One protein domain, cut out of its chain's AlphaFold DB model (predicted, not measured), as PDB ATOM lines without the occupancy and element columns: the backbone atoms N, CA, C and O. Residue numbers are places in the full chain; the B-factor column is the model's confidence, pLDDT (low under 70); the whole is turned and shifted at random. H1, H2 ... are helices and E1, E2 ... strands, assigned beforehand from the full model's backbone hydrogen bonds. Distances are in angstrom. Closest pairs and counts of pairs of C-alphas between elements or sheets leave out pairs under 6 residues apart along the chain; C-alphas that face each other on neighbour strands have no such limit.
ATOM      1  N   GLY A   2      57.066  56.365 -25.282       39.31
ATOM      2  CA  GLY A   2      56.563  56.021 -23.950       39.31
ATOM      3  C   GLY A   2      55.093  56.386 -23.767       39.31
ATOM      4  O   GLY A   2      54.672  57.466 -24.183       39.31
ATOM      5  N   ASN A   3      54.346  55.486 -23.126       44.84
ATOM      6  CA  ASN A   3      52.999  55.715 -22.605       44.84
ATOM      7  C   ASN A   3      53.052  56.860 -21.585       44.84
ATOM      8  O   ASN A   3      53.329  56.638 -20.410       44.84
ATOM      9  N   ARG A   4      52.852  58.099 -22.040       53.75
ATOM     10  CA  ARG A   4      52.782  59.262 -21.155       53.75
ATOM     11  C   ARG A   4      51.412  59.271 -20.489       53.75
ATOM     12  O   ARG A   4      50.402  59.297 -21.186       53.75
ATOM     13  N   CYS A   5      51.388  59.245 -19.160       56.47
ATOM     14  CA  CYS A   5      50.194  59.586 -18.399       56.47
ATOM     15  C   CYS A   5      49.875  61.058 -18.681       56.47
ATOM     16  O   CYS A   5      50.719  61.926 -18.447       56.47
ATOM     17  N   PHE A   6      48.706  61.345 -19.253       52.41
ATOM     18  CA  PHE A   6      48.242  62.725 -19.365       52.41
ATOM     19  C   PHE A   6      47.923  63.243 -17.953       52.41
ATOM     20  O   PHE A   6      47.409  62.507 -17.112       52.41
ATOM     21  N   ALA A   7      48.352  64.474 -17.659       47.59
ATOM     22  CA  ALA A   7      48.458  64.996 -16.298       47.59
ATOM     23  C   ALA A   7      47.109  65.047 -15.537       47.59
ATOM     24  O   ALA A   7      46.064  65.264 -16.149       47.59
ATOM     25  N   PRO A   8      47.112  64.952 -14.191       49.12
ATOM     26  CA  PRO A   8      45.940  64.569 -13.385       49.12
ATOM     27  C   PRO A   8      44.936  65.701 -13.112       49.12
ATOM     28  O   PRO A   8      44.012  65.544 -12.316       49.12
ATOM     29  N   ASN A   9      45.121  66.883 -13.700       44.62
ATOM     30  CA  ASN A   9      44.595  68.116 -13.112       44.62
ATOM     31  C   ASN A   9      43.220  68.573 -13.628       44.62
ATOM     32  O   ASN A   9      42.867  69.738 -13.459       44.62
ATOM     33  N   GLN A  10      42.422  67.687 -14.232       49.75
ATOM     34  CA  GLN A  10      41.112  68.063 -14.787       49.75
ATOM     35  C   GLN A  10      39.897  67.655 -13.937       49.75
ATOM     36  O   GLN A  10      38.777  68.026 -14.273       49.75
ATOM     37  N   TYR A  11      40.084  66.948 -12.815       50.28
ATOM     38  CA  TYR A  11      38.970  66.257 -12.136       50.28
ATOM     39  C   TYR A  11      38.653  66.747 -10.715       50.28
ATOM     40  O   TYR A  11      38.010  66.043  -9.935       50.28
ATOM     41  N   LYS A  12      39.050  67.973 -10.354       37.50
ATOM     42  CA  LYS A  12      38.684  68.568  -9.059       37.50
ATOM     43  C   LYS A  12      37.197  68.971  -9.079       37.50
ATOM     44  O   LYS A  12      36.853  70.026  -9.597       37.50
ATOM     45  N   GLY A  13      36.324  68.120  -8.528       44.22
ATOM     46  CA  GLY A  13      34.889  68.401  -8.337       44.22
ATOM     47  C   GLY A  13      33.899  67.547  -9.142       44.22
ATOM     48  O   GLY A  13      32.698  67.803  -9.072       44.22
ATOM     49  N   PHE A  14      34.352  66.528  -9.876       43.25
ATOM     50  CA  PHE A  14      33.487  65.738 -10.761       43.25
ATOM     51  C   PHE A  14      33.170  64.354 -10.170       43.25
ATOM     52  O   PHE A  14      34.047  63.671  -9.647       43.25
ATOM     53  N   ARG A  15      31.885  63.963 -10.201       39.44
ATOM     54  CA  ARG A  15      31.374  62.696  -9.646       39.44
ATOM     55  C   ARG A  15      31.734  61.510 -10.551       39.44
ATOM     56  O   ARG A  15      31.681  61.618 -11.770       39.44
ATOM     57  N   SER A  16      32.032  60.376  -9.925       43.84
ATOM     58  CA  SER A  16      32.715  59.177 -10.441       43.84
ATOM     59  C   SER A  16      31.992  58.331 -11.505       43.84
ATOM     60  O   SER A  16      32.317  57.157 -11.661       43.84
ATOM     61  N   LEU A  17      31.007  58.865 -12.225       40.34
ATOM     62  CA  LEU A  17      30.300  58.120 -13.271       40.34
ATOM     63  C   LEU A  17      30.837  58.539 -14.643       40.34
ATOM     64  O   LEU A  17      30.478  59.594 -15.153       40.34
ATOM     65  N   GLY A  18      31.699  57.704 -15.232       44.09
ATOM     66  CA  GLY A  18      32.061  57.792 -16.654       44.09
ATOM     67  C   GLY A  18      33.406  58.440 -17.002       44.09
ATOM     68  O   GLY A  18      33.682  58.624 -18.183       44.09
ATOM     69  N   LEU A  19      34.259  58.762 -16.025       51.06
ATOM     70  CA  LEU A  19      35.637  59.190 -16.291       51.06
ATOM     71  C   LEU A  19      36.590  58.012 -16.071       51.06
ATOM     72  O   LEU A  19      36.903  57.668 -14.932       51.06
ATOM     73  N   HIS A  20      37.020  57.390 -17.170       59.12
ATOM     74  CA  HIS A  20      38.075  56.378 -17.160       59.12
ATOM     75  C   HIS A  20      39.407  57.070 -16.874       59.12
ATOM     76  O   HIS A  20      39.820  57.904 -17.680       59.12
ATOM     77  N   PRO A  21      40.071  56.796 -15.738       63.53
ATOM     78  CA  PRO A  21      41.375  57.378 -15.489       63.53
ATOM     79  C   PRO A  21      42.355  56.826 -16.525       63.53
ATOM     80  O   PRO A  21      42.555  55.617 -16.612       63.53
ATOM     81  N   ASP A  22      42.990  57.714 -17.287       68.25
ATOM     82  CA  ASP A  22      44.023  57.331 -18.254       68.25
ATOM     83  C   ASP A  22      45.268  56.758 -17.563       68.25
ATOM     84  O   ASP A  22      46.073  56.086 -18.197       68.25
ATOM     85  N   CYS A  23      45.471  57.046 -16.273       74.19
ATOM     86  CA  CYS A  23      46.596  56.579 -15.468       74.19
ATOM     87  C   CYS A  23      46.340  56.875 -13.984       74.19
ATOM     88  O   CYS A  23      45.834  57.948 -13.650       74.19
ATOM     89  N   LEU A  24      46.720  55.963 -13.084       78.62
ATOM     90  CA  LEU A  24      46.791  56.262 -11.653       78.62
ATOM     91  C   LEU A  24      48.202  56.714 -11.297       78.62
ATOM     92  O   LEU A  24      49.160  55.956 -11.465       78.62
ATOM     93  N   VAL A  25      48.307  57.932 -10.772       81.00
ATOM     94  CA  VAL A  25      49.573  58.540 -10.367       81.00
ATOM     95  C   VAL A  25      49.652  58.730  -8.856       81.00
ATOM     96  O   VAL A  25      48.638  58.851  -8.168       81.00
ATOM     97  N   HIS A  26      50.873  58.785  -8.345       76.69
ATOM     98  CA  HIS A  26      51.162  59.149  -6.972       76.69
ATOM     99  C   HIS A  26      50.852  60.644  -6.751       76.69
ATOM    100  O   HIS A  26      51.289  61.478  -7.548       76.69
ATOM    101  N   PRO A  27      50.125  61.015  -5.680       73.44
ATOM    102  CA  PRO A  27      49.606  62.374  -5.501       73.44
ATOM    103  C   PRO A  27      50.696  63.439  -5.334       73.44
ATOM    104  O   PRO A  27      50.489  64.587  -5.711       73.44
ATOM    105  N   GLU A  28      51.855  63.069  -4.789       77.81
ATOM    106  CA  GLU A  28      52.942  64.018  -4.507       77.81
ATOM    107  C   GLU A  28      53.946  64.132  -5.657       77.81
ATOM    108  O   GLU A  28      54.480  65.206  -5.914       77.81
ATOM    109  N   THR A  29      54.204  63.031  -6.364       79.44
ATOM    110  CA  THR A  29      55.253  62.971  -7.394       79.44
ATOM    111  C   THR A  29      54.683  63.066  -8.802       79.44
ATOM    112  O   THR A  29      55.435  63.288  -9.742       79.44
ATOM    113  N   SER A  30      53.362  62.915  -8.967       75.19
ATOM    114  CA  SER A  30      52.684  62.808 -10.268       75.19
ATOM    115  C   SER A  30      53.206  61.672 -11.162       75.19
ATOM    116  O   SER A  30      52.850  61.603 -12.337       75.19
ATOM    117  N   GLU A  31      54.004  60.757 -10.609       79.12
ATOM    118  CA  GLU A  31      54.521  59.581 -11.305       79.12
ATOM    119  C   GLU A  31      53.490  58.448 -11.290       79.12
ATOM    120  O   GLU A  31      52.745  58.323 -10.315       79.12
ATOM    121  N   PRO A  32      53.433  57.587 -12.320       74.19
ATOM    122  CA  PRO A  32      52.535  56.435 -12.328       74.19
ATOM    123  C   PRO A  32      52.790  55.528 -11.120       74.19
ATOM    124  O   PRO A  32      53.935  55.190 -10.819       74.19
ATOM    125  N   LEU A  33      51.724  55.093 -10.445       82.75
ATOM    126  CA  LEU A  33      51.842  54.088  -9.388       82.75
ATOM    127  C   LEU A  33      52.351  52.774  -9.988       82.75
ATOM    128  O   LEU A  33      51.870  52.348 -11.044       82.75
ATOM    129  N   ASP A  34      53.262  52.091  -9.286       86.44
ATOM    130  CA  ASP A  34      53.707  50.745  -9.663       86.44
ATOM    131  C   ASP A  34      52.645  49.685  -9.324       86.44
ATOM    132  O   ASP A  34      52.821  48.789  -8.503       86.44
ATOM    133  N   MET A  35      51.496  49.810  -9.972       85.50
ATOM    134  CA  MET A  35      50.377  48.891  -9.883       85.50
ATOM    135  C   MET A  35      49.717  48.805 -11.247       85.50
ATOM    136  O   MET A  35      49.629  49.809 -11.944       85.50
ATOM    137  N   ASP A  36      49.237  47.629 -11.624       87.81
ATOM    138  CA  ASP A  36      48.455  47.489 -12.845       87.81
ATOM    139  C   ASP A  36      46.970  47.666 -12.512       87.81
ATOM    140  O   ASP A  36      46.443  46.995 -11.625       87.81
ATOM    141  N   VAL A  37      46.291  48.548 -13.238       86.69
ATOM    142  CA  VAL A  37      44.858  48.812 -13.083       86.69
ATOM    143  C   VAL A  37      44.128  48.149 -14.238       86.69
ATOM    144  O   VAL A  37      44.410  48.446 -15.397       86.69
ATOM    145  N   ILE A  38      43.197  47.244 -13.933       85.75
ATOM    146  CA  ILE A  38      42.363  46.594 -14.946       85.75
ATOM    147  C   ILE A  38      40.987  47.257 -14.951       85.75
ATOM    148  O   ILE A  38      40.174  47.030 -14.057       85.75
ATOM    149  N   ASP A  39      40.741  48.083 -15.961       80.12
ATOM    150  CA  ASP A  39      39.454  48.710 -16.222       80.12
ATOM    151  C   ASP A  39      38.487  47.700 -16.860       80.12
ATOM    152  O   ASP A  39      38.710  47.181 -17.963       80.12
ATOM    153  N   ILE A  40      37.403  47.418 -16.138       78.19
ATOM    154  CA  ILE A  40      36.354  46.467 -16.514       78.19
ATOM    155  C   ILE A  40      35.044  47.145 -16.920       78.19
ATOM    156  O   ILE A  40      34.082  46.446 -17.231       78.19
ATOM    157  N   SER A  41      34.974  48.474 -16.956       72.62
ATOM    158  CA  SER A  41      33.712  49.183 -17.193       72.62
ATOM    159  C   SER A  41      33.091  48.900 -18.560       72.62
ATOM    160  O   SER A  41      31.875  48.883 -18.709       72.62
ATOM    161  N   TRP A  42      33.909  48.601 -19.570       65.94
ATOM    162  CA  TRP A  42      33.432  48.229 -20.908       65.94
ATOM    163  C   TRP A  42      32.916  46.791 -20.985       65.94
ATOM    164  O   TRP A  42      32.236  46.418 -21.941       65.94
ATOM    165  N   MET A  43      33.235  45.967 -19.987       64.31
ATOM    166  CA  MET A  43      32.880  44.555 -19.970       64.31
ATOM    167  C   MET A  43      31.395  44.336 -19.645       64.31
ATOM    168  O   MET A  43      30.840  43.319 -20.054       64.31
ATOM    169  N   GLU A  44      30.737  45.302 -18.997       56.62
ATOM    170  CA  GLU A  44      29.299  45.260 -18.694       56.62
ATOM    171  C   GLU A  44      28.429  45.139 -19.955       56.62
ATOM    172  O   GLU A  44      27.395  44.479 -19.926       56.62
ATOM    173  N   HIS A  45      28.876  45.685 -21.093       54.25
ATOM    174  CA  HIS A  45      28.158  45.574 -22.369       54.25
ATOM    175  C   HIS A  45      28.108  44.143 -22.927       54.25
ATOM    176  O   HIS A  45      27.272  43.850 -23.777       54.25
ATOM    177  N   ASN A  46      28.989  43.249 -22.468       52.44
ATOM    178  CA  ASN A  46      29.125  41.898 -23.016       52.44
ATOM    179  C   ASN A  46      28.445  40.815 -22.163       52.44
ATOM    180  O   ASN A  46      28.508  39.639 -22.520       52.44
ATOM    181  N   VAL A  47      27.815  41.166 -21.034       55.81
ATOM    182  CA  VAL A  47      27.235  40.173 -20.118       55.81
ATOM    183  C   VAL A  47      25.885  40.658 -19.586       55.81
ATOM    184  O   VAL A  47      25.798  41.667 -18.898       55.81
ATOM    185  N   ALA A  48      24.823  39.910 -19.886       56.88
ATOM    186  CA  ALA A  48      23.442  40.272 -19.552       56.88
ATOM    187  C   ALA A  48      23.120  40.302 -18.037       56.88
ATOM    188  O   ALA A  48      22.113  40.890 -17.652       56.88
ATOM    189  N   ASP A  49      23.962  39.713 -17.176       55.25
ATOM    190  CA  ASP A  49      23.751  39.653 -15.720       55.25
ATOM    191  C   ASP A  49      24.740  40.533 -14.958       55.25
ATOM    192  O   ASP A  49      25.936  40.242 -14.908       55.25
ATOM    193  N   ARG A  50      24.211  41.565 -14.294       56.25
ATOM    194  CA  ARG A  50      25.000  42.641 -13.676       56.25
ATOM    195  C   ARG A  50      25.603  42.330 -12.303       56.25
ATOM    196  O   ARG A  50      26.287  43.170 -11.731       56.25
ATOM    197  N   HIS A  51      25.340  41.144 -11.754       57.69
ATOM    198  CA  HIS A  51      25.636  40.834 -10.349       57.69
ATOM    199  C   HIS A  51      26.826  39.890 -10.127       57.69
ATOM    200  O   HIS A  51      27.317  39.808  -9.004       57.69
ATOM    201  N   ASN A  52      27.323  39.188 -11.154       52.03
ATOM    202  CA  ASN A  52      28.500  38.320 -11.014       52.03
ATOM    203  C   ASN A  52      29.206  38.083 -12.363       52.03
ATOM    204  O   ASN A  52      29.079  37.030 -12.992       52.03
ATOM    205  N   PHE A  53      29.967  39.082 -12.811       57.19
ATOM    206  CA  PHE A  53      30.748  39.001 -14.051       57.19
ATOM    207  C   PHE A  53      31.996  38.116 -13.929       57.19
ATOM    208  O   PHE A  53      32.468  37.581 -14.932       57.19
ATOM    209  N   PHE A  54      32.497  37.917 -12.703       55.81
ATOM    210  CA  PHE A  54      33.718  37.155 -12.425       55.81
ATOM    211  C   PHE A  54      33.646  35.707 -12.891       55.81
ATOM    212  O   PHE A  54      34.666  35.126 -13.239       55.81
ATOM    213  N   THR A  55      32.445  35.129 -12.922       53.88
ATOM    214  CA  THR A  55      32.266  33.698 -13.207       53.88
ATOM    215  C   THR A  55      31.933  33.426 -14.679       53.88
ATOM    216  O   THR A  55      32.157  32.321 -15.162       53.88
ATOM    217  N   LYS A  56      31.414  34.419 -15.419       60.09
ATOM    218  CA  LYS A  56      30.932  34.225 -16.802       60.09
ATOM    219  C   LYS A  56      31.968  34.558 -17.876       60.09
ATOM    220  O   LYS A  56      31.858  34.052 -18.989       60.09
ATOM    221  N   ASN A  57      32.971  35.385 -17.575       70.75
ATOM    222  CA  ASN A  57      33.983  35.758 -18.558       70.75
ATOM    223  C   ASN A  57      35.246  34.892 -18.403       70.75
ATOM    224  O   ASN A  57      36.045  35.102 -17.489       70.75
ATOM    225  N   PHE A  58      35.443  33.934 -19.321       77.12
ATOM    226  CA  PHE A  58      36.638  33.076 -19.351       77.12
ATOM    227  C   PHE A  58      37.937  33.892 -19.320       77.12
ATOM    228  O   PHE A  58      38.881  33.519 -18.623       77.12
ATOM    229  N   TRP A  59      37.975  35.033 -20.016       77.69
ATOM    230  CA  TRP A  59      39.155  35.891 -20.047       77.69
ATOM    231  C   TRP A  59      39.484  36.463 -18.675       77.69
ATOM    232  O   TRP A  59      40.657  36.515 -18.331       77.69
ATOM    233  N   MET A  60      38.481  36.808 -17.866       80.00
ATOM    234  CA  MET A  60      38.691  37.295 -16.503       80.00
ATOM    235  C   MET A  60      39.204  36.193 -15.572       80.00
ATOM    236  O   MET A  60      40.196  36.393 -14.876       80.00
ATOM    237  N   VAL A  61      38.579  35.013 -15.586       83.19
ATOM    238  CA  VAL A  61      39.003  33.879 -14.741       83.19
ATOM    239  C   VAL A  61      40.415  33.425 -15.105       83.19
ATOM    240  O   VAL A  61      41.261  33.229 -14.231       83.19
ATOM    241  N   SER A  62      40.696  33.294 -16.404       84.00
ATOM    242  CA  SER A  62      42.028  32.950 -16.898       84.00
ATOM    243  C   SER A  62      43.060  34.016 -16.531       84.00
ATOM    244  O   SER A  62      44.211  33.678 -16.253       84.00
ATOM    245  N   ASP A  63      42.670  35.290 -16.528       85.19
ATOM    246  CA  ASP A  63      43.556  36.386 -16.168       85.19
ATOM    247  C   ASP A  63      43.901  36.387 -14.676       85.19
ATOM    248  O   ASP A  63      45.081  36.443 -14.332       85.19
ATOM    249  N   ILE A  64      42.905  36.199 -13.804       85.69
ATOM    250  CA  ILE A  64      43.105  36.025 -12.357       85.69
ATOM    251  C   ILE A  64      44.030  34.835 -12.093       85.69
ATOM    252  O   ILE A  64      44.991  34.957 -11.334       85.69
ATOM    253  N   ARG A  65      43.795  33.695 -12.758       87.75
ATOM    254  CA  ARG A  65      44.674  32.525 -12.640       87.75
ATOM    255  C   ARG A  65      46.108  32.861 -13.041       87.75
ATOM    256  O   ARG A  65      47.035  32.455 -12.350       87.75
ATOM    257  N   GLU A  66      46.315  33.574 -14.147       86.88
ATOM    258  CA  GLU A  66      47.664  33.925 -14.598       86.88
ATOM    259  C   GLU A  66      48.355  34.906 -13.640       86.88
ATOM    260  O   GLU A  66      49.546  34.737 -13.381       86.88
ATOM    261  N   ILE A  67      47.625  35.856 -13.047       89.12
ATOM    262  CA  ILE A  67      48.151  36.729 -11.984       89.12
ATOM    263  C   ILE A  67      48.608  35.889 -10.786       89.12
ATOM    264  O   ILE A  67      49.755  36.013 -10.365       89.12
ATOM    265  N   VAL A  68      47.745  35.005 -10.275       89.19
ATOM    266  CA  VAL A  68      48.018  34.201  -9.072       89.19
ATOM    267  C   VAL A  68      49.161  33.208  -9.294       89.19
ATOM    268  O   VAL A  68      50.002  33.033  -8.420       89.19
ATOM    269  N   VAL A  69      49.204  32.553 -10.455       92.12
ATOM    270  CA  VAL A  69      50.176  31.483 -10.731       92.12
ATOM    271  C   VAL A  69      51.515  32.031 -11.215       92.12
ATOM    272  O   VAL A  69      52.558  31.500 -10.847       92.12
ATOM    273  N   SER A  70      51.506  33.048 -12.082       88.81
ATOM    274  CA  SER A  70      52.719  33.495 -12.784       88.81
ATOM    275  C   SER A  70      53.215  34.878 -12.376       88.81
ATOM    276  O   SER A  70      54.331  35.239 -12.739       88.81
ATOM    277  N   GLY A  71      52.400  35.681 -11.681       88.94
ATOM    278  CA  GLY A  71      52.766  37.045 -11.286       88.94
ATOM    279  C   GLY A  71      53.030  37.997 -12.460       88.94
ATOM    280  O   GLY A  71      53.640  39.052 -12.280       88.94
ATOM    281  N   LYS A  72      52.618  37.650 -13.687       90.38
ATOM    282  CA  LYS A  72      52.899  38.465 -14.876       90.38
ATOM    283  C   LYS A  72      52.146  39.798 -14.853       90.38
ATOM    284  O   LYS A  72      50.918  39.845 -14.758       90.38
ATOM    285  N   ARG A  73      52.884  40.890 -15.078       90.25
ATOM    286  CA  ARG A  73      52.333  42.248 -15.243       90.25
ATOM    287  C   ARG A  73      51.367  42.336 -16.429       90.25
ATOM    288  O   ARG A  73      51.520  41.627 -17.422       90.25
ATOM    289  N   ALA A  74      50.391  43.235 -16.347       88.62
ATOM    290  CA  ALA A  74      49.354  43.460 -17.357       88.62
ATOM    291  C   ALA A  74      49.930  43.763 -18.742       88.62
ATOM    292  O   ALA A  74      49.484  43.187 -19.731       88.62
ATOM    293  N   ARG A  75      51.019  44.543 -18.807       88.12
ATOM    294  CA  ARG A  75      51.737  44.841 -20.059       88.12
ATOM    295  C   ARG A  75      52.261  43.610 -20.808       88.12
ATOM    296  O   ARG A  75      52.553  43.711 -21.990       88.12
ATOM    297  N   LEU A  76      52.424  42.471 -20.128       89.69
ATOM    298  CA  LEU A  76      52.897  41.218 -20.726       89.69
ATOM    299  C   LEU A  76      51.737  40.302 -21.153       89.69
ATOM    300  O   LEU A  76      51.960  39.301 -21.828       89.69
ATOM    301  N   ARG A  77      50.493  40.639 -20.792       89.00
ATOM    302  CA  ARG A  77      49.271  39.862 -21.063       89.00
ATOM    303  C   ARG A  77      48.530  40.393 -22.302       89.00
ATOM    304  O   ARG A  77      47.303  40.470 -22.341       89.00
ATOM    305  N   VAL A  78      49.303  40.732 -23.337       86.50
ATOM    306  CA  VAL A  78      48.862  41.429 -24.566       86.50
ATOM    307  C   VAL A  78      47.840  40.664 -25.408       86.50
ATOM    308  O   VAL A  78      47.174  41.252 -26.249       86.50
ATOM    309  N   GLN A  79      47.692  39.354 -25.188       84.38
ATOM    310  CA  GLN A  79      46.718  38.524 -25.907       84.38
ATOM    311  C   GLN A  79      45.262  38.849 -25.538       84.38
ATOM    312  O   GLN A  79      44.354  38.480 -26.275       84.38
ATOM    313  N   ARG A  80      45.031  39.498 -24.390       84.19
ATOM    314  CA  ARG A  80      43.682  39.784 -23.872       84.19
ATOM    315  C   ARG A  80      43.527  41.155 -23.233       84.19
ATOM    316  O   ARG A  80      42.396  41.605 -23.080       84.19
ATOM    317  N   LEU A  81      44.628  41.801 -22.853       87.06
ATOM    318  CA  LEU A  81      44.633  43.151 -22.306       87.06
ATOM    319  C   LEU A  81      45.214  44.131 -23.320       87.06
ATOM    320  O   LEU A  81      46.246  43.869 -23.935       87.06
ATOM    321  N   VAL A  82      44.575  45.290 -23.429       86.25
ATOM    322  CA  VAL A  82      45.055  46.439 -24.196       86.25
ATOM    323  C   VAL A  82      45.360  47.588 -23.251       86.25
ATOM    324  O   VAL A  82      44.610  47.841 -22.308       86.25
ATOM    325  N   ALA A  83      46.476  48.277 -23.483       84.88
ATOM    326  CA  ALA A  83      46.818  49.473 -22.725       84.88
ATOM    327  C   ALA A  83      45.859  50.615 -23.093       84.88
ATOM    328  O   ALA A  83      45.593  50.843 -24.273       84.88
ATOM    329  N   ARG A  84      45.357  51.330 -22.082       78.75
ATOM    330  CA  ARG A  84      44.538  52.542 -22.254       78.75
ATOM    331  C   ARG A  84      45.363  53.799 -22.025       78.75
ATOM    332  O   ARG A  84      45.314  54.719 -22.830       78.75
ATOM    333  N   GLY A  85      46.210  53.764 -21.007       76.94
ATOM    334  CA  GLY A  85      47.199  54.789 -20.722       76.94
ATOM    335  C   GLY A  85      47.998  54.396 -19.488       76.94
ATOM    336  O   GLY A  85      47.512  53.642 -18.650       76.94
ATOM    337  N   GLY A  86      49.253  54.841 -19.402       82.38
ATOM    338  CA  GLY A  86      50.102  54.596 -18.234       82.38
ATOM    339  C   GLY A  86      50.087  53.149 -17.732       82.38
ATOM    340  O   GLY A  86      50.576  52.237 -18.401       82.38
ATOM    341  N   ASN A  87      49.514  52.978 -16.539       83.31
ATOM    342  CA  ASN A  87      49.358  51.718 -15.819       83.31
ATOM    343  C   ASN A  87      47.935  51.118 -15.880       83.31
ATOM    344  O   ASN A  87      47.630  50.178 -15.145       83.31
ATOM    345  N   VAL A  88      47.075  51.634 -16.759       85.81
ATOM    346  CA  VAL A  88      45.676  51.232 -16.932       85.81
ATOM    347  C   VAL A  88      45.511  50.395 -18.201       85.81
ATOM    348  O   VAL A  88      45.940  50.769 -19.299       85.81
ATOM    349  N   PHE A  89      44.858  49.246 -18.050       86.44
ATOM    350  CA  PHE A  89      44.620  48.251 -19.090       86.44
ATOM    351  C   PHE A  89      43.148  47.849 -19.099       86.44
ATOM    352  O   PHE A  89      42.519  47.815 -18.052       86.44
ATOM    353  N   SER A  90      42.599  47.482 -20.252       84.88
ATOM    354  CA  SER A  90      41.246  46.916 -20.345       84.88
ATOM    355  C   SER A  90      41.264  45.588 -21.088       84.88
ATOM    356  O   SER A  90      42.146  45.356 -21.916       84.88
ATOM    357  N   PHE A  91      40.252  44.749 -20.875       83.88
ATOM    358  CA  PHE A  91      40.050  43.579 -21.730       83.88
ATOM    359  C   PHE A  91      39.761  43.993 -23.178       83.88
ATOM    360  O   PHE A  91      39.134  45.026 -23.431       83.88
ATOM    361  N   ILE A  92      40.226  43.182 -24.130       78.56
ATOM    362  CA  ILE A  92      39.804  43.284 -25.527       78.56
ATOM    363  C   ILE A  92      38.303  42.991 -25.568       78.56
ATOM    364  O   ILE A  92      37.855  41.942 -25.108       78.56
ATOM    365  N   ALA A  93      37.534  43.925 -26.114       67.56
ATOM    366  CA  ALA A  93      36.103  43.776 -26.327       67.56
ATOM    367  C   ALA A  93      35.810  43.851 -27.826       67.56
ATOM    368  O   ALA A  93      36.435  44.636 -28.544       67.56
ATOM    369  N   ALA A  94      34.859  43.041 -28.293       57.94
ATOM    370  CA  ALA A  94      34.291  43.235 -29.620       57.94
ATOM    371  C   ALA A  94      33.576  44.601 -29.659       57.94
ATOM    372  O   ALA A  94      33.005  45.010 -28.642       57.94
TER     373      ALA A  94
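What this domain is: This is residues 2 to 94 of the 99 residues of the protein "Hypothetical protein" of Phaeocystis antarctica (UniProt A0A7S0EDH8). Little regular structure: a small sheet of three short strands sits in the middle, H1 and H2 graze it, and unnamed residues 2 to 36 loop widely on the side away from H2, residues 12 to 17 sticking out. The 93 printed residues hold E1, H1, H2, E2, E3; 31 are in named elements, class mixed. The mixed sheet runs E1, E3, E2. The whole is only just compact, close to loose: radius of gyration 14.5 A, spans 37 by 31 by 21 A.

Where its parts are: E1, residues 37 to 39, begins at C-alpha (44.858, 48.812, -13.083). H1 is 41 to 46; H2, 58 to 70, measures 17.4 A; E2, 81 to 85, 12.0 A. E3, 88 to 91, ends at (40.050, 43.579, -21.730).

How they stand to each other: E3 is parallel to E1 (N 39 to O 89, 2.8 A) and antiparallel to E2, a hairpin (N 90 to O 82, 2.9 A). H1 only grazes the sheet; the closest C-alphas of H1 and E3, Met 43 and Phe 91, are 7.4 A apart. H2, only just on the sheet with 5 pairs of C-alphas within 10 A, only grazes it. H1 and H2 are apart. In H2 every O i to N i+4 pair is within hydrogen-bond range; in H1 0 of 2, and 1 of 3 i+3 pairs.

The domain as a whole: The C-alphas farthest apart, Thr 29 and Ala 48, are 40.9 A apart. The printed part has no cut. The H1 to H2 link is long. pLDDT is under 70 at residues 2 to 22, 42 to 56 and 93 to 94.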